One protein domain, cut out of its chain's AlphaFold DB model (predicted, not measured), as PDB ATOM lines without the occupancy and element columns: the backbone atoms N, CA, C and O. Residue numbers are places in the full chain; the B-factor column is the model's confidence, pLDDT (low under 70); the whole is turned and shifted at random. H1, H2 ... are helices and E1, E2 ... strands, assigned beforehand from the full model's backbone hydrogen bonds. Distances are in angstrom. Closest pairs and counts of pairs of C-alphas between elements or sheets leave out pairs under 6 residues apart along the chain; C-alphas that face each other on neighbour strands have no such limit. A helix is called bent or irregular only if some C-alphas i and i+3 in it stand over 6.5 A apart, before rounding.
ATOM      1  N   MET A  40     -37.128  38.385  10.507       48.38
ATOM      2  CA  MET A  40     -37.642  37.018  10.355       48.38
ATOM      3  C   MET A  40     -39.025  36.870  11.012       48.38
ATOM      4  O   MET A  40     -39.959  36.351  10.414       48.38
ATOM      5  N   ALA A  41     -39.213  37.463  12.195       49.94
ATOM      6  CA  ALA A  41     -40.523  37.537  12.855       49.94
ATOM      7  C   ALA A  41     -41.574  38.377  12.087       49.94
ATOM      8  O   ALA A  41     -42.767  38.310  12.397       49.94
ATOM      9  N   ALA A  42     -41.150  39.196  11.117       44.94
ATOM     10  CA  ALA A  42     -42.036  40.004  10.284       44.94
ATOM     11  C   ALA A  42     -42.410  39.317   8.959       44.94
ATOM     12  O   ALA A  42     -43.539  39.509   8.505       44.94
ATOM     13  N   THR A  43     -41.523  38.506   8.363       46.75
ATOM     14  CA  THR A  43     -41.832  37.715   7.152       46.75
ATOM     15  C   THR A  43     -42.851  36.615   7.441       46.75
ATOM     16  O   THR A  43     -43.838  36.504   6.714       46.75
ATOM     17  N   LEU A  44     -42.706  35.931   8.582       48.84
ATOM     18  CA  LEU A  44     -43.612  34.881   9.079       48.84
ATOM     19  C   LEU A  44     -45.098  35.295   9.166       48.84
ATOM     20  O   LEU A  44     -45.980  34.446   9.218       48.84
ATOM     21  N   LYS A  45     -45.415  36.598   9.176       40.44
ATOM     22  CA  LYS A  45     -46.800  37.108   9.229       40.44
ATOM     23  C   LYS A  45     -47.506  37.211   7.872       40.44
ATOM     24  O   LYS A  45     -48.637  37.693   7.839       40.44
ATOM     25  N   GLN A  46     -46.846  36.881   6.758       40.50
ATOM     26  CA  GLN A  46     -47.348  37.218   5.414       40.50
ATOM     27  C   GLN A  46     -47.316  36.079   4.382       40.50
ATOM     28  O   GLN A  46     -47.637  36.337   3.222       40.50
ATOM     29  N   ILE A  47     -46.962  34.844   4.757       44.50
ATOM     30  CA  ILE A  47     -46.713  33.764   3.787       44.50
ATOM     31  C   ILE A  47     -47.751  32.626   3.924       44.50
ATOM     32  O   ILE A  47     -47.863  32.033   4.993       44.50
ATOM     33  N   PRO A  48     -48.500  32.280   2.854       39.25
ATOM     34  CA  PRO A  48     -49.516  31.218   2.868       39.25
ATOM     35  C   PRO A  48     -48.955  29.788   2.691       39.25
ATOM     36  O   PRO A  48     -49.727  28.857   2.495       39.25
ATOM     37  N   VAL A  49     -47.629  29.610   2.726       42.25
ATOM     38  CA  VAL A  49     -46.925  28.328   2.485       42.25
ATOM     39  C   VAL A  49     -46.795  27.484   3.767       42.25
ATOM     40  O   VAL A  49     -46.419  26.318   3.710       42.25
ATOM     41  N   LEU A  50     -47.215  28.019   4.920       51.56
ATOM     42  CA  LEU A  50     -47.288  27.312   6.207       51.56
ATOM     43  C   LEU A  50     -48.436  26.264   6.241       51.56
ATOM     44  O   LEU A  50     -49.293  26.302   7.120       51.56
ATOM     45  N   GLY A  51     -48.479  25.352   5.261       44.72
ATOM     46  CA  GLY A  51     -49.587  24.432   4.960       44.72
ATOM     47  C   GLY A  51     -49.626  23.127   5.777       44.72
ATOM     48  O   GLY A  51     -50.429  23.023   6.698       44.72
ATOM     49  N   VAL A  52     -48.808  22.106   5.442       48.28
ATOM     50  CA  VAL A  52     -48.946  20.728   6.000       48.28
ATOM     51  C   VAL A  52     -47.977  20.327   7.109       48.28
ATOM     52  O   VAL A  52     -48.258  19.370   7.832       48.28
ATOM     53  N   LEU A  53     -46.876  21.056   7.336       53.81
ATOM     54  CA  LEU A  53     -46.109  20.844   8.575       53.81
ATOM     55  C   LEU A  53     -46.946  21.216   9.823       53.81
ATOM     56  O   LEU A  53     -46.584  20.805  10.927       53.81
ATOM     57  N   TYR A  54     -48.066  21.929   9.623       59.16
ATOM     58  CA  TYR A  54     -48.947  22.504  10.642       59.16
ATOM     59  C   TYR A  54     -50.448  22.262  10.365       59.16
ATOM     60  O   TYR A  54     -51.292  22.975  10.911       59.16
ATOM     61  N   GLU A  55     -50.817  21.296   9.516       55.12
ATOM     62  CA  GLU A  55     -52.235  21.010   9.260       55.12
ATOM     63  C   GLU A  55     -52.908  20.505  10.552       55.12
ATOM     64  O   GLU A  55     -52.500  19.501  11.138       55.12
ATOM     65  N   GLY A  56     -53.912  21.247  11.032       59.22
ATOM     66  CA  GLY A  56     -54.551  21.031  12.336       59.22
ATOM     67  C   GLY A  56     -53.953  21.824  13.511       59.22
ATOM     68  O   GLY A  56     -54.468  21.721  14.624       59.22
ATOM     69  N   THR A  57     -52.915  22.638  13.295       66.38
ATOM     70  CA  THR A  57     -52.297  23.503  14.320       66.38
ATOM     71  C   THR A  57     -52.983  24.871  14.396       66.38
ATOM     72  O   THR A  57     -53.361  25.445  13.377       66.38
ATOM     73  N   SER A  58     -53.121  25.444  15.597       71.19
ATOM     74  CA  SER A  58     -53.628  26.815  15.776       71.19
ATOM     75  C   SER A  58     -52.548  27.885  15.558       71.19
ATOM     76  O   SER A  58     -51.364  27.643  15.790       71.19
ATOM     77  N   GLU A  59     -52.953  29.102  15.168       76.12
ATOM     78  CA  GLU A  59     -52.035  30.245  14.980       76.12
ATOM     79  C   GLU A  59     -51.177  30.524  16.228       76.12
ATOM     80  O   GLU A  59     -49.979  30.784  16.117       76.12
ATOM     81  N   ASP A  60     -51.768  30.416  17.425       75.50
ATOM     82  CA  ASP A  60     -51.062  30.586  18.699       75.50
ATOM     83  C   ASP A  60     -49.987  29.510  18.917       75.50
ATOM     84  O   ASP A  60     -48.913  29.811  19.439       75.50
ATOM     85  N   ALA A  61     -50.239  28.270  18.491       78.19
ATOM     86  CA  ALA A  61     -49.288  27.172  18.609       78.19
ATOM     87  C   ALA A  61     -48.146  27.281  17.575       78.19
ATOM     88  O   ALA A  61     -46.983  27.091  17.934       78.19
ATOM     89  N   VAL A  62     -48.433  27.718  16.340       80.50
ATOM     90  CA  VAL A  62     -47.397  28.090  15.350       80.50
ATOM     91  C   VAL A  62     -46.528  29.236  15.880       80.50
ATOM     92  O   VAL A  62     -45.299  29.164  15.848       80.50
ATOM     93  N   LYS A  63     -47.146  30.279  16.447       79.75
ATOM     94  CA  LYS A  63     -46.437  31.406  17.066       79.75
ATOM     95  C   LYS A  63     -45.570  30.965  18.249       79.75
ATOM     96  O   LYS A  63     -44.433  31.417  18.356       79.75
ATOM     97  N   ALA A  64     -46.071  30.075  19.107       82.69
ATOM     98  CA  ALA A  64     -45.297  29.506  20.207       82.69
ATOM     99  C   ALA A  64     -44.090  28.696  19.700       82.69
ATOM    100  O   ALA A  64     -42.998  28.852  20.239       82.69
ATOM    101  N   ALA A  65     -44.249  27.908  18.631       86.19
ATOM    102  CA  ALA A  65     -43.148  27.170  18.010       86.19
ATOM    103  C   ALA A  65     -42.040  28.099  17.484       86.19
ATOM    104  O   ALA A  65     -40.859  27.827  17.686       86.19
ATOM    105  N   ILE A  66     -42.414  29.221  16.859       85.12
ATOM    106  CA  ILE A  66     -41.476  30.257  16.393       85.12
ATOM    107  C   ILE A  66     -40.758  30.916  17.580       85.12
ATOM    108  O   ILE A  66     -39.536  31.065  17.565       85.12
ATOM    109  N   GLU A  67     -41.494  31.303  18.627       85.06
ATOM    110  CA  GLU A  67     -40.923  31.920  19.836       85.06
ATOM    111  C   GLU A  67     -39.977  30.967  20.593       85.06
ATOM    112  O   GLU A  67     -39.017  31.422  21.215       85.06
ATOM    113  N   GLN A  68     -40.216  29.656  20.501       88.06
ATOM    114  CA  GLN A  68     -39.376  28.595  21.067       88.06
ATOM    115  C   GLN A  68     -38.229  28.154  20.143       88.06
ATOM    116  O   GLN A  68     -37.432  27.312  20.548       88.06
ATOM    117  N   GLY A  69     -38.132  28.677  18.916       88.19
ATOM    118  CA  GLY A  69     -37.144  28.247  17.916       88.19
ATOM    119  C   GLY A  69     -37.386  26.850  17.328       88.19
ATOM    120  O   GLY A  69     -36.576  26.385  16.531       88.19
ATOM    121  N   ILE A  70     -38.497  26.196  17.693       89.75
ATOM    122  CA  ILE A  70     -38.947  24.908  17.136       89.75
ATOM    123  C   ILE A  70     -39.248  25.051  15.648       89.75
ATOM    124  O   ILE A  70     -38.979  24.131  14.882       89.75
ATOM    125  N   LEU A  71     -39.796  26.200  15.246       88.12
ATOM    126  CA  LEU A  71     -40.023  26.557  13.853       88.12
ATOM    127  C   LEU A  71     -39.139  27.739  13.442       88.12
ATOM    128  O   LEU A  71     -39.074  28.759  14.128       88.12
ATOM    129  N   SER A  72     -38.516  27.621  12.274       86.00
ATOM    130  CA  SER A  72     -37.752  28.680  11.626       86.00
ATOM    131  C   SER A  72     -37.918  28.642  10.104       86.00
ATOM    132  O   SER A  72     -38.102  27.578   9.521       86.00
ATOM    133  N   GLU A  73     -37.793  29.804   9.461       82.12
ATOM    134  CA  GLU A  73     -37.622  29.930   8.008       82.12
ATOM    135  C   GLU A  73     -36.183  30.400   7.702       82.12
ATOM    136  O   GLU A  73     -35.937  31.614   7.646       82.12
ATOM    137  N   PRO A  74     -35.189  29.504   7.540       84.06
ATOM    138  CA  PRO A  74     -33.796  29.916   7.353       84.06
ATOM    139  C   PRO A  74     -33.605  30.846   6.148       84.06
ATOM    140  O   PRO A  74     -32.715  31.697   6.172       84.06
ATOM    141  N   ASN A  75     -34.437  30.685   5.106       78.50
ATOM    142  CA  ASN A  75     -34.406  31.456   3.860       78.50
ATOM    143  C   ASN A  75     -33.004  31.509   3.213       78.50
ATOM    144  O   ASN A  75     -32.672  32.432   2.467       78.50
ATOM    145  N   LEU A  76     -32.173  30.501   3.494       85.75
ATOM    146  CA  LEU A  76     -30.860  30.344   2.888       85.75
ATOM    147  C   LEU A  76     -31.045  29.766   1.492       85.75
ATOM    148  O   LEU A  76     -31.611  28.684   1.344       85.75
ATOM    149  N   SER A  77     -30.538  30.467   0.482       92.25
ATOM    150  CA  SER A  77     -30.556  30.028  -0.911       92.25
ATOM    151  C   SER A  77     -29.145  29.969  -1.485       92.25
ATOM    152  O   SER A  77     -28.347  30.885  -1.273       92.25
ATOM    153  N   LEU A  78     -28.867  28.928  -2.260       92.25
ATOM    154  CA  LEU A  78     -27.626  28.737  -3.008       92.25
ATOM    155  C   LEU A  78     -27.967  28.460  -4.472       92.25
ATOM    156  O   LEU A  78     -28.952  27.780  -4.754       92.25
ATOM    157  N   THR A  79     -27.145  28.963  -5.393       96.56
ATOM    158  CA  THR A  79     -27.313  28.753  -6.836       96.56
ATOM    159  C   THR A  79     -26.031  28.177  -7.424       96.56
ATOM    160  O   THR A  79     -24.990  28.837  -7.395       96.56
ATOM    161  N   HIS A  80     -26.119  26.983  -8.007       96.12
ATOM    162  CA  HIS A  80     -25.023  26.331  -8.724       96.12
ATOM    163  C   HIS A  80     -25.500  25.903 -10.111       96.12
ATOM    164  O   HIS A  80     -26.586  25.348 -10.267       96.12
ATOM    165  N   ASP A  81     -24.706  26.239 -11.130       94.81
ATOM    166  CA  ASP A  81     -24.971  25.942 -12.544       94.81
ATOM    167  C   ASP A  81     -26.430  26.220 -13.001       94.81
ATOM    168  O   ASP A  81     -27.066  25.438 -13.706       94.81
ATOM    169  N   GLY A  82     -26.993  27.349 -12.557       93.81
ATOM    170  CA  GLY A  82     -28.348  27.793 -12.910       93.81
ATOM    171  C   GLY A  82     -29.498  27.139 -12.136       93.81
ATOM    172  O   GLY A  82     -30.625  27.604 -12.276       93.81
ATOM    173  N   VAL A  83     -29.238  26.132 -11.295       97.62
ATOM    174  CA  VAL A  83     -30.221  25.585 -10.344       97.62
ATOM    175  C   VAL A  83     -30.083  26.319  -9.015       97.62
ATOM    176  O   VAL A  83     -28.973  26.452  -8.496       97.62
ATOM    177  N   THR A  84     -31.197  26.771  -8.444       97.00
ATOM    178  CA  THR A  84     -31.239  27.334  -7.087       97.00
ATOM    179  C   THR A  84     -31.937  26.357  -6.155       97.00
ATOM    180  O   THR A  84     -33.035  25.905  -6.472       97.00
ATOM    181  N   LEU A  85     -31.331  26.077  -5.001       96.75
ATOM    182  CA  LEU A  85     -32.003  25.439  -3.869       96.75
ATOM    183  C   LEU A  85     -32.149  26.447  -2.727       96.75
ATOM    184  O   LEU A  85     -31.215  27.206  -2.448       96.75
ATOM    185  N   LYS A  86     -33.296  26.433  -2.048       94.06
ATOM    186  CA  LYS A  86     -33.595  27.258  -0.872       94.06
ATOM    187  C   LYS A  86     -34.120  26.387   0.265       94.06
ATOM    188  O   LYS A  86     -35.069  25.639   0.069       94.06
ATOM    189  N   VAL A  87     -33.560  26.536   1.466       92.50
ATOM    190  CA  VAL A  87     -34.165  25.991   2.693       92.50
ATOM    191  C   VAL A  87     -35.279  26.943   3.121       92.50
ATOM    192  O   VAL A  87     -35.002  28.030   3.639       92.50
ATOM    193  N   ALA A  88     -36.524  26.566   2.833       85.44
ATOM    194  CA  ALA A  88     -37.697  27.395   3.097       85.44
ATOM    195  C   ALA A  88     -38.129  27.282   4.560       85.44
ATOM    196  O   ALA A  88     -38.027  28.259   5.297       85.44
ATOM    197  N   ASP A  89     -38.498  26.071   4.977       86.69
ATOM    198  CA  ASP A  89     -38.940  25.732   6.331       86.69
ATOM    199  C   ASP A  89     -37.930  24.820   7.034       86.69
ATOM    200  O   ASP A  89     -37.321  23.949   6.407       86.69
ATOM    201  N   LEU A  90     -37.812  24.975   8.354       91.00
ATOM    202  CA  LEU A  90     -37.091  24.073   9.246       91.00
ATOM    203  C   LEU A  90     -37.817  23.952  10.596       91.00
ATOM    204  O   LEU A  90     -37.980  24.938  11.319       91.00
ATOM    205  N   LEU A  91     -38.182  22.719  10.945       91.12
ATOM    206  CA  LEU A  91     -38.831  22.311  12.188       91.12
ATOM    207  C   LEU A  91     -37.914  21.370  12.981       91.12
ATOM    208  O   LEU A  91     -37.468  20.354  12.444       91.12
ATOM    209  N   TYR A  92     -37.696  21.651  14.267       91.94
ATOM    210  CA  TYR A  92     -37.109  20.709  15.224       91.94
ATOM    211  C   TYR A  92     -37.830  20.779  16.579       91.94
ATOM    212  O   TYR A  92     -37.773  21.798  17.255       91.94
ATOM    213  N   ASP A  93     -38.499  19.699  16.998       87.38
ATOM    214  CA  ASP A  93     -39.310  19.651  18.238       87.38
ATOM    215  C   ASP A  93     -38.703  18.774  19.357       87.38
ATOM    216  O   ASP A  93     -39.383  18.340  20.294       87.38
ATOM    217  N   GLY A  94     -37.404  18.474  19.258       87.25
ATOM    218  CA  GLY A  94     -36.712  17.537  20.151       87.25
ATOM    219  C   GLY A  94     -36.892  16.063  19.767       87.25
ATOM    220  O   GLY A  94     -36.084  15.222  20.156       87.25
ATOM    221  N   THR A  95     -37.920  15.734  18.978       82.69
ATOM    222  CA  THR A  95     -38.297  14.347  18.644       82.69
ATOM    223  C   THR A  95     -38.395  14.075  17.140       82.69
ATOM    224  O   THR A  95     -38.311  12.918  16.713       82.69
ATOM    225  N   ARG A  96     -38.550  15.144  16.352       87.31
ATOM    226  CA  ARG A  96     -38.693  15.199  14.897       87.31
ATOM    227  C   ARG A  96     -37.859  16.363  14.362       87.31
ATOM    228  O   ARG A  96     -37.904  17.457  14.920       87.31
ATOM    229  N   LEU A  97     -37.142  16.130  13.268       91.25
ATOM    230  CA  LEU A  97     -36.466  17.145  12.456       91.25
ATOM    231  C   LEU A  97     -37.082  17.105  11.057       91.25
ATOM    232  O   LEU A  97     -37.115  16.040  10.447       91.25
ATOM    233  N   SER A  98     -37.557  18.226  10.524       91.69
ATOM    234  CA  SER A  98     -38.087  18.288   9.160       91.69
ATOM    235  C   SER A  98     -37.728  19.604   8.485       91.69
ATOM    236  O   SER A  98     -37.684  20.639   9.141       91.69
ATOM    237  N   PHE A  99     -37.459  19.569   7.183       92.81
ATOM    238  CA  PHE A  99     -37.201  20.766   6.388       92.81
ATOM    239  C   PHE A  99     -37.697  20.608   4.951       92.81
ATOM    240  O   PHE A  99     -37.822  19.490   4.440       92.81
ATOM    241  N   ILE A 100     -37.943  21.749   4.308       92.75
ATOM    242  CA  ILE A 100     -38.326  21.837   2.898       92.75
ATOM    243  C   ILE A 100     -37.196  22.489   2.096       92.75
ATOM    244  O   ILE A 100     -36.738  23.586   2.431       92.75
ATOM    245  N   LEU A 101     -36.770  21.822   1.021       94.75
ATOM    246  CA  LEU A 101     -35.913  22.396  -0.016       94.75
ATOM    247  C   LEU A 101     -36.774  22.795  -1.217       94.75
ATOM    248  O   LEU A 101     -37.287  21.929  -1.922       94.75
ATOM    249  N   GLU A 102     -36.908  24.092  -1.472       94.31
ATOM    250  CA  GLU A 102     -37.501  24.607  -2.708       94.31
ATOM    251  C   GLU A 102     -36.445  24.650  -3.817       94.31
ATOM    252  O   GLU A 102     -35.303  25.057  -3.583       94.31
ATOM    253  N   ARG A 103     -36.834  24.262  -5.034       95.44
ATOM    254  CA  ARG A 103     -35.994  24.252  -6.232       95.44
ATOM    255  C   ARG A 103     -36.484  25.276  -7.254       95.44
ATOM    256  O   ARG A 103     -37.663  25.318  -7.591       95.44
ATOM    257  N   GLU A 104     -35.564  26.035  -7.837       95.31
ATOM    258  CA  GLU A 104     -35.825  26.927  -8.974       95.31
ATOM    259  C   GLU A 104     -34.776  26.748 -10.085       95.31
ATOM    260  O   GLU A 104     -33.738  26.110  -9.897       95.31
ATOM    261  N   GLY A 105     -35.042  27.334 -11.257       93.44
ATOM    262  CA  GLY A 105     -34.107  27.389 -12.392       93.44
ATOM    263  C   GLY A 105     -34.248  26.263 -13.423       93.44
ATOM    264  O   GLY A 105     -33.684  26.367 -14.510       93.44
ATOM    265  N   VAL A 106     -35.035  25.227 -13.123       94.56
ATOM    266  CA  VAL A 106     -35.331  24.094 -14.019       94.56
ATOM    267  C   VAL A 106     -36.800  23.681 -13.914       94.56
ATOM    268  O   VAL A 106     -37.378  23.689 -12.827       94.56
ATOM    269  N   ASP A 107     -37.391  23.332 -15.054       93.56
ATOM    270  CA  ASP A 107     -38.780  22.882 -15.194       93.56
ATOM    271  C   ASP A 107     -38.771  21.360 -15.392       93.56
ATOM    272  O   ASP A 107     -38.263  20.867 -16.399       93.56
ATOM    273  N   LEU A 108     -39.229  20.622 -14.378       94.25
ATOM    274  CA  LEU A 108     -39.189  19.159 -14.293       94.25
ATOM    275  C   LEU A 108     -40.472  18.669 -13.604       94.25
ATOM    276  O   LEU A 108     -40.950  19.354 -12.698       94.25
ATOM    277  N   PRO A 109     -40.993  17.475 -13.950       90.44
ATOM    278  CA  PRO A 109     -42.245  16.935 -13.402       90.44
ATOM    279  C   PRO A 109     -42.182  16.528 -11.917       90.44
ATOM    280  O   PRO A 109     -43.192  16.105 -11.365       90.44
ATOM    281  N   GLY A 110     -41.009  16.615 -11.290       92.88
ATOM    282  CA  GLY A 110     -40.784  16.357  -9.871       92.88
ATOM    283  C   GLY A 110     -39.502  17.039  -9.396       92.88
ATOM    284  O   GLY A 110     -38.751  17.626 -10.181       92.88
ATOM    285  N   THR A 111     -39.236  16.983  -8.099       95.38
ATOM    286  CA  THR A 111     -38.068  17.591  -7.457       95.38
ATOM    287  C   THR A 111     -37.066  16.540  -6.983       95.38
ATOM    288  O   THR A 111     -35.863  16.753  -7.124       95.38
ATOM    289  N   ALA A 112     -37.529  15.398  -6.486       95.88
ATOM    290  CA  ALA A 112     -36.702  14.266  -6.094       95.88
ATOM    291  C   ALA A 112     -36.162  13.486  -7.300       95.88
ATOM    292  O   ALA A 112     -36.847  13.310  -8.305       95.88
ATOM    293  N   SER A 113     -34.934  12.973  -7.188       94.69
ATOM    294  CA  SER A 113     -34.331  12.129  -8.225       94.69
ATOM    295  C   SER A 113     -35.141  10.849  -8.449       94.69
ATOM    296  O   SER A 113     -35.289  10.047  -7.521       94.69
ATOM    297  N   PRO A 114     -35.642  10.596  -9.677       92.31
ATOM    298  CA  PRO A 114     -36.274   9.325 -10.006       92.31
ATOM    299  C   PRO A 114     -35.238   8.202 -10.177       92.31
ATOM    300  O   PRO A 114     -35.624   7.028 -10.203       92.31
ATOM    301  N   TYR A 115     -33.953   8.554 -10.311       91.69
ATOM    302  CA  TYR A 115     -32.854   7.644 -10.608       91.69
ATOM    303  C   TYR A 115     -32.367   6.899  -9.363       91.69
ATOM    304  O   TYR A 115     -32.326   7.433  -8.256       91.69
ATOM    305  N   ILE A 116     -31.952   5.653  -9.564       84.94
ATOM    306  CA  ILE A 116     -31.290   4.835  -8.548       84.94
ATOM    307  C   ILE A 116     -29.782   5.012  -8.732       84.94
ATOM    308  O   ILE A 116     -29.278   4.769  -9.830       84.94
ATOM    309  N   SER A 117     -29.068   5.406  -7.674       73.62
ATOM    310  CA  SER A 117     -27.611   5.557  -7.727       73.62
ATOM    311  C   SER A 117     -26.914   4.219  -8.010       73.62
ATOM    312  O   SER A 117     -27.416   3.141  -7.676       73.62
ATOM    313  N   GLU A 118     -25.748   4.268  -8.655       71.38
ATOM    314  CA  GLU A 118     -25.015   3.058  -9.058       71.38
ATOM    315  C   GLU A 118     -24.554   2.210  -7.859       71.38
ATOM    316  O   GLU A 118     -24.464   0.986  -7.961       71.38
ATOM    317  N   ASP A 119     -24.325   2.858  -6.715       71.56
ATOM    318  CA  ASP A 119     -23.921   2.286  -5.429       71.56
ATOM    319  C   ASP A 119     -25.100   1.901  -4.508       71.56
ATOM    320  O   ASP A 119     -24.884   1.357  -3.419       71.56
ATOM    321  N   ALA A 120     -26.351   2.124  -4.931       72.88
ATOM    322  CA  ALA A 120     -27.533   1.834  -4.123       72.88
ATOM    323  C   ALA A 120     -27.643   0.343  -3.754       72.88
ATOM    324  O   ALA A 120     -27.823  -0.534  -4.608       72.88
ATOM    325  N   THR A 121     -27.637   0.050  -2.451       71.56
ATOM    326  CA  THR A 121     -27.918  -1.297  -1.934       71.56
ATOM    327  C   THR A 121     -29.427  -1.532  -1.899       71.56
ATOM    328  O   THR A 121     -30.118  -1.139  -0.962       71.56
ATOM    329  N   LEU A 122     -29.952  -2.176  -2.942       76.19
ATOM    330  CA  LEU A 122     -31.382  -2.452  -3.086       76.19
ATOM    331  C   LEU A 122     -31.796  -3.744  -2.367       76.19
ATOM    332  O   LEU A 122     -31.288  -4.826  -2.678       76.19
ATOM    333  N   ILE A 123     -32.784  -3.633  -1.475       69.06
ATOM    334  CA  ILE A 123     -33.484  -4.766  -0.859       69.06
ATOM    335  C   ILE A 123     -34.636  -5.188  -1.785       69.06
ATOM    336  O   ILE A 123     -35.520  -4.388  -2.082       69.06
ATOM    337  N   GLY A 124     -34.640  -6.447  -2.233       72.31
ATOM    338  CA  GLY A 124     -35.673  -7.003  -3.116       72.31
ATOM    339  C   GLY A 124     -35.140  -7.435  -4.486       72.31
ATOM    340  O   GLY A 124     -33.957  -7.738  -4.640       72.31
ATOM    341  N   ASN A 125     -36.023  -7.505  -5.488       76.19
ATOM    342  CA  ASN A 125     -35.663  -7.984  -6.825       76.19
ATOM    343  C   ASN A 125     -34.963  -6.893  -7.662       76.19
ATOM    344  O   ASN A 125     -35.614  -6.037  -8.272       76.19
ATOM    345  N   GLN A 126     -33.634  -6.977  -7.721       75.69
ATOM    346  CA  GLN A 126     -32.768  -6.069  -8.480       75.69
ATOM    347  C   GLN A 126     -32.972  -6.164 -10.004       75.69
ATOM    348  O   GLN A 126     -32.709  -5.192 -10.706       75.69
ATOM    349  N   ASP A 127     -33.507  -7.283 -10.507       78.69
ATOM    350  CA  ASP A 127     -33.798  -7.513 -11.930       78.69
ATOM    351  C   ASP A 127     -35.211  -7.071 -12.349       78.69
ATOM    352  O   ASP A 127     -35.646  -7.354 -13.471       78.69
ATOM    353  N   SER A 128     -35.956  -6.390 -11.474       85.56
ATOM    354  CA  SER A 128     -37.267  -5.836 -11.827       85.56
ATOM    355  C   SER A 128     -37.151  -4.710 -12.863       85.56
ATOM    356  O   SER A 128     -36.231  -3.891 -12.823       85.56
ATOM    357  N   GLU A 129     -38.121  -4.626 -13.779       85.44
ATOM    358  CA  GLU A 129     -38.150  -3.578 -14.813       85.44
ATOM    359  C   GLU A 129     -38.175  -2.162 -14.214       85.44
ATOM    360  O   GLU A 129     -37.568  -1.256 -14.772       85.44
ATOM    361  N   TYR A 130     -38.777  -1.996 -13.030       85.06
ATOM    362  CA  TYR A 130     -38.745  -0.752 -12.251       85.06
ATOM    363  C   TYR A 130     -37.317  -0.308 -11.891       85.06
ATOM    364  O   TYR A 130     -36.974   0.865 -12.033       85.06
ATOM    365  N   VAL A 131     -36.472  -1.239 -11.428       84.06
ATOM    366  CA  VAL A 131     -35.073  -0.940 -11.090       84.06
ATOM    367  C   VAL A 131     -34.280  -0.634 -12.357       84.06
ATOM    368  O   VAL A 131     -33.555   0.359 -12.396       84.06
ATOM    369  N   LYS A 132     -34.454  -1.435 -13.418       83.75
ATOM    370  CA  LYS A 132     -33.769  -1.220 -14.704       83.75
ATOM    371  C   LYS A 132     -34.104   0.137 -15.315       83.75
ATOM    372  O   LYS A 132     -33.192   0.834 -15.739       83.75
ATOM    373  N   SER A 133     -35.374   0.551 -15.300       85.44
ATOM    374  CA  SER A 133     -35.801   1.836 -15.871       85.44
ATOM    375  C   SER A 133     -35.263   3.063 -15.127       85.44
ATOM    376  O   SER A 133     -35.368   4.170 -15.642       85.44
ATOM    377  N   ARG A 134     -34.729   2.889 -13.909       88.25
ATOM    378  CA  ARG A 134     -34.223   3.976 -13.054       88.25
ATOM    379  C   ARG A 134     -32.706   3.958 -12.858       88.25
ATOM    380  O   ARG A 134     -32.163   4.935 -12.354       88.25
ATOM    381  N   LYS A 135     -32.005   2.896 -13.270       87.06
ATOM    382  CA  LYS A 135     -30.535   2.866 -13.340       87.06
ATOM    383  C   LYS A 135     -30.063   3.535 -14.634       87.06
ATOM    384  O   LYS A 135     -29.776   2.866 -15.622       87.06
ATOM    385  N   VAL A 136     -30.030   4.865 -14.612       88.25
ATOM    386  CA  VAL A 136     -29.576   5.721 -15.718       88.25
ATOM    387  C   VAL A 136     -28.158   6.205 -15.408       88.25
ATOM    388  O   VAL A 136     -27.920   6.700 -14.304       88.25
ATOM    389  N   ALA A 137     -27.231   6.051 -16.360       88.75
ATOM    390  CA  ALA A 137     -25.845   6.513 -16.229       88.75
ATOM    391  C   ALA A 137     -25.811   8.014 -15.923       88.75
ATOM    392  O   ALA A 137     -26.663   8.753 -16.420       88.75
ATOM    393  N   LYS A 138     -24.860   8.481 -15.103       88.31
ATOM    394  CA  LYS A 138     -24.902   9.855 -14.571       88.31
ATOM    395  C   LYS A 138     -24.990  10.906 -15.681       88.31
ATOM    396  O   LYS A 138     -25.766  11.845 -15.546       88.31
ATOM    397  N   GLU A 139     -24.251  10.721 -16.773       89.44
ATOM    398  CA  GLU A 139     -24.255  11.561 -17.977       89.44
ATOM    399  C   GLU A 139     -25.601  11.640 -18.720       89.44
ATOM    400  O   GLU A 139     -25.869  12.665 -19.341       89.44
ATOM    401  N   ASP A 140     -26.446  10.609 -18.625       91.94
ATOM    402  CA  ASP A 140     -27.747  10.510 -19.304       91.94
ATOM    403  C   ASP A 140     -28.924  10.991 -18.425       91.94
ATOM    404  O   ASP A 140     -30.071  11.031 -18.874       91.94
ATOM    405  N   GLN A 141     -28.666  11.337 -17.159       93.88
ATOM    406  CA  GLN A 141     -29.674  11.873 -16.239       93.88
ATOM    407  C   GLN A 141     -30.043  13.316 -16.607       93.88
ATOM    408  O   GLN A 141     -29.168  14.137 -16.890       93.88
ATOM    409  N   GLU A 142     -31.334  13.656 -16.554       95.88
ATOM    410  CA  GLU A 142     -31.773  15.044 -16.709       95.88
ATOM    411  C   GLU A 142     -31.215  15.905 -15.573       95.88
ATOM    412  O   GLU A 142     -31.106  15.473 -14.424       95.88
ATOM    413  N   LYS A 143     -30.889  17.157 -15.895       96.62
ATOM    414  CA  LYS A 143     -30.349  18.114 -14.936       96.62
ATOM    415  C   LYS A 143     -31.433  18.693 -14.042       96.62
ATOM    416  O   LYS A 143     -32.353  19.333 -14.546       96.62
ATOM    417  N   GLY A 144     -31.234  18.608 -12.728       96.50
ATOM    418  CA  GLY A 144     -31.974  19.423 -11.765       96.50
ATOM    419  C   GLY A 144     -32.690  18.674 -10.651       96.50
ATOM    420  O   GLY A 144     -33.066  19.308  -9.670       96.50
ATOM    421  N   TYR A 145     -32.858  17.357 -10.738       97.50
ATOM    422  CA  TYR A 145     -33.420  16.592  -9.626       97.50
ATOM    423  C   TYR A 145     -32.468  16.541  -8.426       97.50
ATOM    424  O   TYR A 145     -31.257  16.362  -8.593       97.50
ATOM    425  N   ILE A 146     -33.039  16.640  -7.225       97.00
ATOM    426  CA  ILE A 146     -32.356  16.551  -5.933       97.00
ATOM    427  C   ILE A 146     -32.128  15.074  -5.577       97.00
ATOM    428  O   ILE A 146     -33.076  14.291  -5.462       97.00
ATOM    429  N   GLU A 147     -30.865  14.685  -5.402       94.94
ATOM    430  CA  GLU A 147     -30.485  13.394  -4.813       94.94
ATOM    431  C   GLU A 147     -30.783  13.396  -3.301       94.94
ATOM    432  O   GLU A 147     -30.855  14.459  -2.686       94.94
ATOM    433  N   MET A 148     -30.932  12.221  -2.678       92.50
ATOM    434  CA  MET A 148     -31.214  12.107  -1.237       92.50
ATOM    435  C   MET A 148     -30.195  12.912  -0.398       92.50
ATOM    436  O   MET A 148     -29.011  12.565  -0.412       92.50
ATOM    437  N   PRO A 149     -30.611  13.970   0.331       94.06
ATOM    438  CA  PRO A 149     -29.666  14.812   1.058       94.06
ATOM    439  C   PRO A 149     -29.006  14.070   2.222       94.06
ATOM    440  O   PRO A 149     -29.663  13.300   2.927       94.06
ATOM    441  N   ARG A 150     -27.728  14.366   2.491       93.75
ATOM    442  CA  ARG A 150     -27.089  13.997   3.763       93.75
ATOM    443  C   ARG A 150     -27.391  15.056   4.817       93.75
ATOM    444  O   ARG A 150     -27.324  16.256   4.539       93.75
ATOM    445  N   ILE A 151     -27.683  14.600   6.032       95.19
ATOM    446  CA  ILE A 151     -27.965  15.445   7.193       95.19
ATOM    447  C   ILE A 151     -26.866  15.217   8.223       95.19
ATOM    448  O   ILE A 151     -26.640  14.085   8.651       95.19
ATOM    449  N   LEU A 152     -26.201  16.292   8.639       95.31
ATOM    450  CA  LEU A 152     -25.207  16.260   9.703       95.31
ATOM    451  C   LEU A 152     -25.607  17.208  10.835       95.31
ATOM    452  O   LEU A 152     -26.170  18.277  10.601       95.31
ATOM    453  N   VAL A 153     -25.273  16.818  12.058       94.56
ATOM    454  CA  VAL A 153     -25.472  17.577  13.294       94.56
ATOM    455  C   VAL A 153     -24.109  17.712  13.958       94.56
ATOM    456  O   VAL A 153     -23.447  16.710  14.221       94.56
ATOM    457  N   ASP A 154     -23.642  18.949  14.134       94.81
ATOM    458  CA  ASP A 154     -22.288  19.270  14.615       94.81
ATOM    459  C   ASP A 154     -21.171  18.534  13.838       94.81
ATOM    460  O   ASP A 154     -20.148  18.111  14.381       94.81
ATOM    461  N   GLY A 155     -21.385  18.354  12.528       94.19
ATOM    462  CA  GLY A 155     -20.474  17.648  11.623       94.19
ATOM    463  C   GLY A 155     -20.508  16.117  11.712       94.19
ATOM    464  O   GLY A 155     -19.724  15.465  11.023       94.19
ATOM    465  N   GLN A 156     -21.398  15.527  12.515       93.69
ATOM    466  CA  GLN A 156     -21.641  14.080  12.557       93.69
ATOM    467  C   GLN A 156     -22.881  13.729  11.737       93.69
ATOM    468  O   GLN A 156     -23.933  14.336  11.913       93.69
ATOM    469  N   GLU A 157     -22.773  12.754  10.834       91.38
ATOM    470  CA  GLU A 157     -23.908  12.302  10.024       91.38
ATOM    471  C   GLU A 157     -24.989  11.657  10.903       91.38
ATOM    472  O   GLU A 157     -24.708  10.790  11.736       91.38
ATOM    473  N   VAL A 158     -26.235  12.101  10.731       87.44
ATOM    474  CA  VAL A 158     -27.380  11.570  11.472       87.44
ATOM    475  C   VAL A 158     -27.745  10.212  10.886       87.44
ATOM    476  O   VAL A 158     -28.013  10.092   9.691       87.44
ATOM    477  N   ALA A 159     -27.779   9.181  11.732       74.62
ATOM    478  CA  ALA A 159     -28.185   7.848  11.308       74.62
ATOM    479  C   ALA A 159     -29.609   7.876  10.726       74.62
ATOM    480  O   ALA A 159     -30.555   8.301  11.394       74.62
ATOM    481  N   MET A 160     -29.748   7.395   9.490       67.56
ATOM    482  CA  MET A 160     -31.025   7.283   8.787       67.56
ATOM    483  C   MET A 160     -31.919   6.249   9.491       67.56
ATOM    484  O   MET A 160     -31.746   5.044   9.315       67.56
ATOM    485  N   GLY A 161     -32.833   6.734  10.333       65.31
ATOM    486  CA  GLY A 161     -33.911   5.946  10.935       65.31
ATOM    487  C   GLY A 161     -35.108   5.811   9.989       65.31
ATOM    488  O   GLY A 161     -34.959   5.845   8.768       65.31
ATOM    489  N   GLU A 162     -36.318   5.715  10.543       69.00
ATOM    490  CA  GLU A 162     -37.516   5.959   9.737       69.00
ATOM    491  C   GLU A 162     -37.621   7.453   9.408       69.00
ATOM    492  O   GLU A 162     -37.730   8.304  10.295       69.00
ATOM    493  N   GLY A 163     -37.603   7.768   8.114       80.00
ATOM    494  CA  GLY A 163     -37.726   9.130   7.619       80.00
ATOM    495  C   GLY A 163     -38.431   9.202   6.271       80.00
ATOM    496  O   GLY A 163     -38.460   8.234   5.511       80.00
ATOM    497  N   THR A 164     -39.014  10.364   5.986       86.56
ATOM    498  CA  THR A 164     -39.648  10.675   4.700       86.56
ATOM    499  C   THR A 164     -38.693  11.517   3.866       86.56
ATOM    500  O   THR A 164     -38.139  12.496   4.361       86.56
ATOM    501  N   PHE A 165     -38.515  11.127   2.607       91.38
ATOM    502  CA  PHE A 165     -37.624  11.767   1.644       91.38
ATOM    503  C   PHE A 165     -38.299  11.759   0.278       91.38
ATOM    504  O   PHE A 165     -38.707  10.692  -0.185       91.38
ATOM    505  N   GLY A 166     -38.400  12.912  -0.377       93.50
ATOM    506  CA  GLY A 166     -38.889  12.990  -1.751       93.50
ATOM    507  C   GLY A 166     -39.688  14.253  -2.040       93.50
ATOM    508  O   GLY A 166     -39.576  15.248  -1.329       93.50
ATOM    509  N   ASP A 167     -40.501  14.191  -3.093       93.44
ATOM    510  CA  ASP A 167     -41.389  15.283  -3.496       93.44
ATOM    511  C   ASP A 167     -42.377  15.644  -2.384       93.44
ATOM    512  O   ASP A 167     -42.988  14.772  -1.760       93.44
ATOM    513  N   TYR A 168     -42.551  16.940  -2.147       88.56
ATOM    514  CA  TYR A 168     -43.531  17.448  -1.202       88.56
ATOM    515  C   TYR A 168     -44.905  17.569  -1.894       88.56
ATOM    516  O   TYR A 168     -45.059  18.413  -2.777       88.56
ATOM    517  N   PRO A 169     -45.937  16.782  -1.516       81.69
ATOM    518  CA  PRO A 169     -47.152  16.629  -2.336       81.69
ATOM    519  C   PRO A 169     -48.021  17.880  -2.532       81.69
ATOM    520  O   PRO A 169     -48.993  17.823  -3.278       81.69
ATOM    521  N   GLN A 170     -47.729  18.981  -1.831       77.81
ATOM    522  CA  GLN A 170     -48.481  20.236  -1.927       77.81
ATOM    523  C   GLN A 170     -47.811  21.300  -2.807       77.81
ATOM    524  O   GLN A 170     -48.427  22.333  -3.067       77.81
ATOM    525  N   GLN A 171     -46.563  21.089  -3.236       83.12
ATOM    526  CA  GLN A 171     -45.803  22.075  -4.000       83.12
ATOM    527  C   GLN A 171     -44.806  21.373  -4.930       83.12
ATOM    528  O   GLN A 171     -43.798  20.827  -4.487       83.12
ATOM    529  N   ASP A 172     -45.079  21.442  -6.233       86.06
ATOM    530  CA  ASP A 172     -44.378  20.705  -7.296       86.06
ATOM    531  C   ASP A 172     -42.846  20.884  -7.284       86.06
ATOM    532  O   ASP A 172     -42.092  19.972  -7.636       86.06
ATOM    533  N   ASN A 173     -42.369  22.061  -6.861       91.50
ATOM    534  CA  ASN A 173     -40.952  22.421  -6.821       91.50
ATOM    535  C   ASN A 173     -40.289  22.244  -5.439       91.50
ATOM    536  O   ASN A 173     -39.228  22.823  -5.204       91.50
ATOM    537  N   ALA A 174     -40.900  21.491  -4.521       92.69
ATOM    538  CA  ALA A 174     -40.397  21.292  -3.164       92.69
ATOM    539  C   ALA A 174     -40.038  19.825  -2.866       92.69
ATOM    540  O   ALA A 174     -40.730  18.888  -3.263       92.69
ATOM    541  N   TYR A 175     -38.956  19.636  -2.112       94.25
ATOM    542  CA  TYR A 175     -38.508  18.353  -1.571       94.25
ATOM    543  C   TYR A 175     -38.632  18.382  -0.049       94.25
ATOM    544  O   TYR A 175     -38.084  19.277   0.597       94.25
ATOM    545  N   ILE A 176     -39.307  17.390   0.531       93.38
ATOM    546  CA  ILE A 176     -39.415  17.225   1.980       93.38
ATOM    547  C   ILE A 176     -38.377  16.230   2.497       93.38
ATOM    548  O   ILE A 176     -38.227  15.123   1.977       93.38
ATOM    549  N   VAL A 177     -37.694  16.624   3.570       93.00
ATOM    550  CA  VAL A 177     -37.009  15.703   4.478       93.00
ATOM    551  C   VAL A 177     -37.736  15.715   5.811       93.00
ATOM    552  O   VAL A 177     -38.067  16.770   6.357       93.00
ATOM    553  N   GLU A 178     -37.949  14.534   6.372       89.88
ATOM    554  CA  GLU A 178     -38.373  14.370   7.751       89.88
ATOM    555  C   GLU A 178     -37.673  13.177   8.391       89.88
ATOM    556  O   GLU A 178     -37.785  12.057   7.904       89.88
ATOM    557  N   LEU A 179     -37.010  13.418   9.517       89.25
ATOM    558  CA  LEU A 179     -36.469  12.405  10.410       89.25
ATOM    559  C   LEU A 179     -37.335  12.364  11.672       89.25
ATOM    560  O   LEU A 179     -37.482  13.372  12.367       89.25
ATOM    561  N   ALA A 180     -37.879  11.193  11.984       82.19
ATOM    562  CA  ALA A 180     -38.596  10.918  13.226       82.19
ATOM    563  C   ALA A 180     -38.034   9.630  13.859       82.19
ATOM    564  O   ALA A 180     -36.957   9.177  13.482       82.19
ATOM    565  N   LYS A 181     -38.741   9.063  14.847       77.25
ATOM    566  CA  LYS A 181     -38.505   7.724  15.434       77.25
ATOM    567  C   LYS A 181     -37.046   7.397  15.801       77.25
ATOM    568  O   LYS A 181     -36.254   6.885  15.019       77.25
ATOM    569  N   GLY A 182     -36.701   7.650  17.063       72.00
ATOM    570  CA  GLY A 182     -35.370   7.361  17.619       72.00
ATOM    571  C   GLY A 182     -34.336   8.480  17.447       72.00
ATOM    572  O   GLY A 182     -33.237   8.358  17.993       72.00
ATOM    573  N   LEU A 183     -34.701   9.578  16.776       81.62
ATOM    574  CA  LEU A 183     -33.922  10.814  16.710       81.62
ATOM    575  C   LEU A 183     -33.582  11.336  18.122       81.62
ATOM    576  O   LEU A 183     -34.450  11.396  18.995       81.62
ATOM    577  N   LYS A 184     -32.308  11.684  18.345       82.69
ATOM    578  CA  LYS A 184     -31.770  12.202  19.616       82.69
ATOM    579  C   LYS A 184     -30.699  13.251  19.328       82.69
ATOM    580  O   LYS A 184     -29.520  12.912  19.246       82.69
ATOM    581  N   LEU A 185     -31.112  14.500  19.141       89.19
ATOM    582  CA  LEU A 185     -30.210  15.635  18.931       89.19
ATOM    583  C   LEU A 185     -30.218  16.531  20.190       89.19
ATOM    584  O   LEU A 185     -31.158  16.447  20.984       89.19
ATOM    585  N   PRO A 186     -29.185  17.356  20.429       91.19
ATOM    586  CA  PRO A 186     -29.218  18.353  21.498       91.19
ATOM    587  C   PRO A 186     -30.203  19.494  21.180       91.19
ATOM    588  O   PRO A 186     -30.673  19.636  20.053       91.19
ATOM    589  N   ASP A 187     -30.470  20.354  22.165       91.94
ATOM    590  CA  ASP A 187     -31.306  21.554  21.982       91.94
ATOM    591  C   ASP A 187     -30.607  22.658  21.157       91.94
ATOM    592  O   ASP A 187     -31.250  23.582  20.661       91.94
ATOM    593  N   GLN A 188     -29.279  22.579  21.019       94.56
ATOM    594  CA  GLN A 188     -28.447  23.518  20.263       94.56
ATOM    595  C   GLN A 188     -27.404  22.763  19.438       94.56
ATOM    596  O   GLN A 188     -26.647  21.981  20.010       94.56
ATOM    597  N   PHE A 189     -27.362  23.010  18.125       95.19
ATOM    598  CA  PHE A 189     -26.409  22.397  17.186       95.19
ATOM    599  C   PHE A 189     -26.289  23.182  15.870       95.19
ATOM    600  O   PHE A 189     -27.174  23.963  15.514       95.19
ATOM    601  N   GLU A 190     -25.221  22.945  15.104       97.06
ATOM    602  CA  GLU A 190     -25.172  23.286  13.675       97.06
ATOM    603  C   GLU A 190     -25.786  22.143  12.854       97.06
ATOM    604  O   GLU A 190     -25.221  21.050  12.758       97.06
ATOM    605  N   LEU A 191     -26.937  22.403  12.230       97.31
ATOM    606  CA  LEU A 191     -27.496  21.554  11.184       97.31
ATOM    607  C   LEU A 191     -26.739  21.823   9.881       97.31
ATOM    608  O   LEU A 191     -26.723  22.955   9.400       97.31
ATOM    609  N   THR A 192     -26.158  20.786   9.281       97.94
ATOM    610  CA  THR A 192     -25.636  20.843   7.911       97.94
ATOM    611  C   THR A 192     -26.498  19.980   6.993       97.94
ATOM    612  O   THR A 192     -26.619  18.774   7.207       97.94
ATOM    613  N   ILE A 193     -27.075  20.590   5.956       97.75
ATOM    614  CA  ILE A 193     -27.796  19.899   4.879       97.75
ATOM    615  C   ILE A 193     -26.886  19.892   3.655       97.75
ATOM    616  O   ILE A 193     -26.523  20.959   3.161       97.75
ATOM    617  N   GLN A 194     -26.531  18.708   3.162       97.56
ATOM    618  CA  GLN A 194     -25.766  18.526   1.928       97.56
ATOM    619  C   GLN A 194     -26.665  17.889   0.868       97.56
ATOM    620  O   GLN A 194     -26.931  16.688   0.917       97.56
ATOM    621  N   ALA A 195     -27.127  18.694  -0.087       97.25
ATOM    622  CA  ALA A 195     -27.930  18.237  -1.216       97.25
ATOM    623  C   ALA A 195     -27.086  18.224  -2.499       97.25
ATOM    624  O   ALA A 195     -26.531  19.246  -2.907       97.25
ATOM    625  N   ASN A 196     -26.998  17.065  -3.148       96.69
ATOM    626  CA  ASN A 196     -26.488  16.969  -4.511       96.69
ATOM    627  C   ASN A 196     -27.643  17.151  -5.498       96.69
ATOM    628  O   ASN A 196     -28.782  16.766  -5.222       96.69
ATOM    629  N   VAL A 197     -27.332  17.697  -6.670       97.25
ATOM    630  CA  VAL A 197     -28.286  17.848  -7.767       97.25
ATOM    631  C   VAL A 197     -27.717  17.167  -9.005       97.25
ATOM    632  O   VAL A 197     -26.557  17.363  -9.369       97.25
ATOM    633  N   THR A 198     -28.546  16.362  -9.655       96.62
ATOM    634  CA  THR A 198     -28.228  15.687 -10.921       96.62
ATOM    635  C   THR A 198     -27.715  16.685 -11.968       96.62
ATOM    636  O   THR A 198     -28.279  17.768 -12.142       96.62
ATOM    637  N   GLN A 199     -26.614  16.333 -12.645       95.81
ATOM    638  CA  GLN A 199     -25.873  17.198 -13.588       95.81
ATOM    639  C   GLN A 199     -25.363  18.542 -13.012       95.81
ATOM    640  O   GLN A 199     -25.055  19.457 -13.773       95.81
ATOM    641  N   VAL A 200     -25.221  18.669 -11.689       96.62
ATOM    642  CA  VAL A 200     -24.492  19.770 -11.035       96.62
ATOM    643  C   VAL A 200     -23.298  19.176 -10.281       96.62
ATOM    644  O   VAL A 200     -23.407  18.119  -9.659       96.62
ATOM    645  N   ASN A 201     -22.123  19.807 -10.382       94.56
ATOM    646  CA  ASN A 201     -20.893  19.280  -9.775       94.56
ATOM    647  C   ASN A 201     -20.738  19.710  -8.311       94.56
ATOM    648  O   ASN A 201     -20.148  18.991  -7.507       94.56
ATOM    649  N   GLU A 202     -21.241  20.894  -7.975       96.69
ATOM    650  CA  GLU A 202     -21.205  21.475  -6.644       96.69
ATOM    651  C   GLU A 202     -22.336  20.931  -5.755       96.69
ATOM    652  O   GLU A 202     -23.518  21.045  -6.081       96.69
ATOM    653  N   THR A 203     -21.978  20.382  -4.590       97.25
ATOM    654  CA  THR A 203     -22.935  20.087  -3.515       97.25
ATOM    655  C   THR A 203     -23.466  21.391  -2.918       97.25
ATOM    656  O   THR A 203     -22.689  22.262  -2.522       97.25
ATOM    657  N   PHE A 204     -24.785  21.502  -2.782       98.00
ATOM    658  CA  PHE A 204     -25.443  22.592  -2.071       98.00
ATOM    659  C   PHE A 204     -25.329  22.312  -0.564       98.00
ATOM    660  O   PHE A 204     -26.007  21.422  -0.045       98.00
ATOM    661  N   GLU A 205     -24.445  23.034   0.132       98.12
ATOM    662  CA  GLU A 205     -24.216  22.883   1.577       98.12
ATOM    663  C   GLU A 205     -24.810  24.058   2.364       98.12
ATOM    664  O   GLU A 205     -24.292  25.176   2.338       98.12
ATOM    665  N   PHE A 206     -25.882  23.794   3.111       96.75
ATOM    666  CA  PHE A 206     -26.507  24.764   4.010       96.75
ATOM    667  C   PHE A 206     -26.084  24.489   5.449       96.75
ATOM    668  O   PHE A 206     -26.219  23.363   5.916       96.75
ATOM    669  N   LYS A 207     -25.632  25.525   6.163       95.88
ATOM    670  CA  LYS A 207     -25.299  25.475   7.594       95.88
ATOM    671  C   LYS A 207     -26.249  26.376   8.365       95.88
ATOM    672  O   LYS A 207     -26.299  27.579   8.110       95.88
ATOM    673  N   ILE A 208     -27.022  25.788   9.272       95.38
ATOM    674  CA  ILE A 208     -28.110  26.456   9.985       95.38
ATOM    675  C   ILE A 208     -27.918  26.224  11.489       95.38
ATOM    676  O   ILE A 208     -27.940  25.073  11.926       95.38
ATOM    677  N   PRO A 209     -27.737  27.277  12.305       94.25
ATOM    678  CA  PRO A 209     -27.725  27.128  13.752       94.25
ATOM    679  C   PRO A 209     -29.149  26.847  14.247       94.25
ATOM    680  O   PRO A 209     -30.036  27.690  14.111       94.25
ATOM    681  N   VAL A 210     -29.359  25.675  14.844       93.81
ATOM    682  CA  VAL A 210     -30.608  25.301  15.515       93.81
ATOM    683  C   VAL A 210     -30.466  25.596  17.004       93.81
ATOM    684  O   VAL A 210     -29.438  25.296  17.611       93.81
ATOM    685  N   ASN A 211     -31.485  26.222  17.592       92.00
ATOM    686  CA  ASN A 211     -31.550  26.546  19.015       92.00
ATOM    687  C   ASN A 211     -33.013  26.517  19.463       92.00
ATOM    688  O   ASN A 211     -33.758  27.448  19.155       92.00
ATOM    689  N   VAL A 212     -33.402  25.464  20.178       89.25
ATOM    690  CA  VAL A 212     -34.767  25.267  20.680       89.25
ATOM    691  C   VAL A 212     -34.849  25.490  22.187       89.25
ATOM    692  O   VAL A 212     -33.957  25.117  22.945       89.25
TER     693      VAL A 212
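What this domain is: This is residues 40 to 212 of the 355 residues of an uncharacterized protein of Geobacillus sp. (strain Y412MC10) (UniProt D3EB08). Two antiparallel sheets make a sandwich: a twisted five-strand sheet, in the order E1 E2 E3 E6 E5, is partly face to face with a smaller three-strand sheet, in the order E4 E7 E8. The long axis runs on past the sheets at both ends, with the short helices H1 and H2 and the opening stretch of the printed part at one end, and a long loop with the small helix H3 at the other. The printed part has 173 residues with three named helices and eight named strands, in the order H1 H2 E1 E2 E3 H3 E4 E5 E6 E7 E8. The class is mixed, helices and strands, though only 71 residues are in named elements, under half of those printed. The whole is compact, with a radius of gyration of the C-alphas of 16.9 A and spans of 51 by 34 by 31 A.

Where its parts are: In the larger sheet, E1 holds residues 76 to 80, E2 residues 83 to 92 over 26.9 A, E3 residues 97 to 104 over 23.6 A, E6 residues 174 to 179 over 16.7 A and E5 residues 163 to 167. E2, the longest strand by residues, begins at C-alpha 83, at (-30.221, 25.585, -10.344). In the smaller sheet, E4 holds residues 150 to 153, E7 residues 188 to 195 over 22.1 A and E8 residues 204 to 211 over 22.3 A, ending at C-alpha 211, at (-31.550, 26.546, 19.015). H1 is residues 40 to 43, beginning at C-alpha 40, at (-37.642, 37.018, 10.355). H2 is residues 59 to 67, 12.2 A long, and H3 is residues 129 to 132. No helix is bent.

How they stand to each other: E1, E2 and E3 form a meander, each strand the antiparallel neighbour of the one before. E1 and E2 are a hairpin, with N 78 and O 85 2.9 A apart, within hydrogen-bond range. E2 and E3 are a hairpin too, with N 86 and O 102 at 2.9 A and N 98 and O 91 at 2.9 A. E3 and E6 are antiparallel at 164 degrees, with N 99 and O 177 at 3.0 A. E5 and E6 form a hairpin at 177 degrees, with N 178 and O 164 at 2.9 A. E1 and E5 are the edge strands. Residues 71 to 72 pair with residues 90 to 91 of E2, antiparallel. In the sandwich, two sheets face to face, the parts of the sheets that face each other are 10.3 A centre to centre and their best planes are 22 degrees apart, with the strands of the one sheet at 31 degrees to those of the other. The closest C-alphas of E1 and E8 are those of Leu 78 and Phe 204, 6.6 A apart. In the smaller sheet E4 and E7 are antiparallel, with N 152 and O 192 at 2.9 A, and E7 and E8 are a hairpin, with N 193 and O 206 at 2.9 A. H1, H2 and H3 are not on either sheet. H1 and H2 are only just apart, their closest C-alphas being 8.2 A from each other. In H2 every O i to N i+4 pair is within hydrogen-bond range; H1 and H3 are too short for such a pair.

The domain as a whole: The C-alphas of Ala 42 and Asp 127 are the two farthest apart, 53.1 A. The printed part has no cut. Residues 55 to 61, of which 59 to 61 belong to H2, stand free, and so do residues 123 to 130. The links H1 to H2, E3 to H3 and H3 to E4 are long. The mean pLDDT of the printed part is 84.6; residues 40 to 57, residue 123 and residues 160 to 162 are under 70.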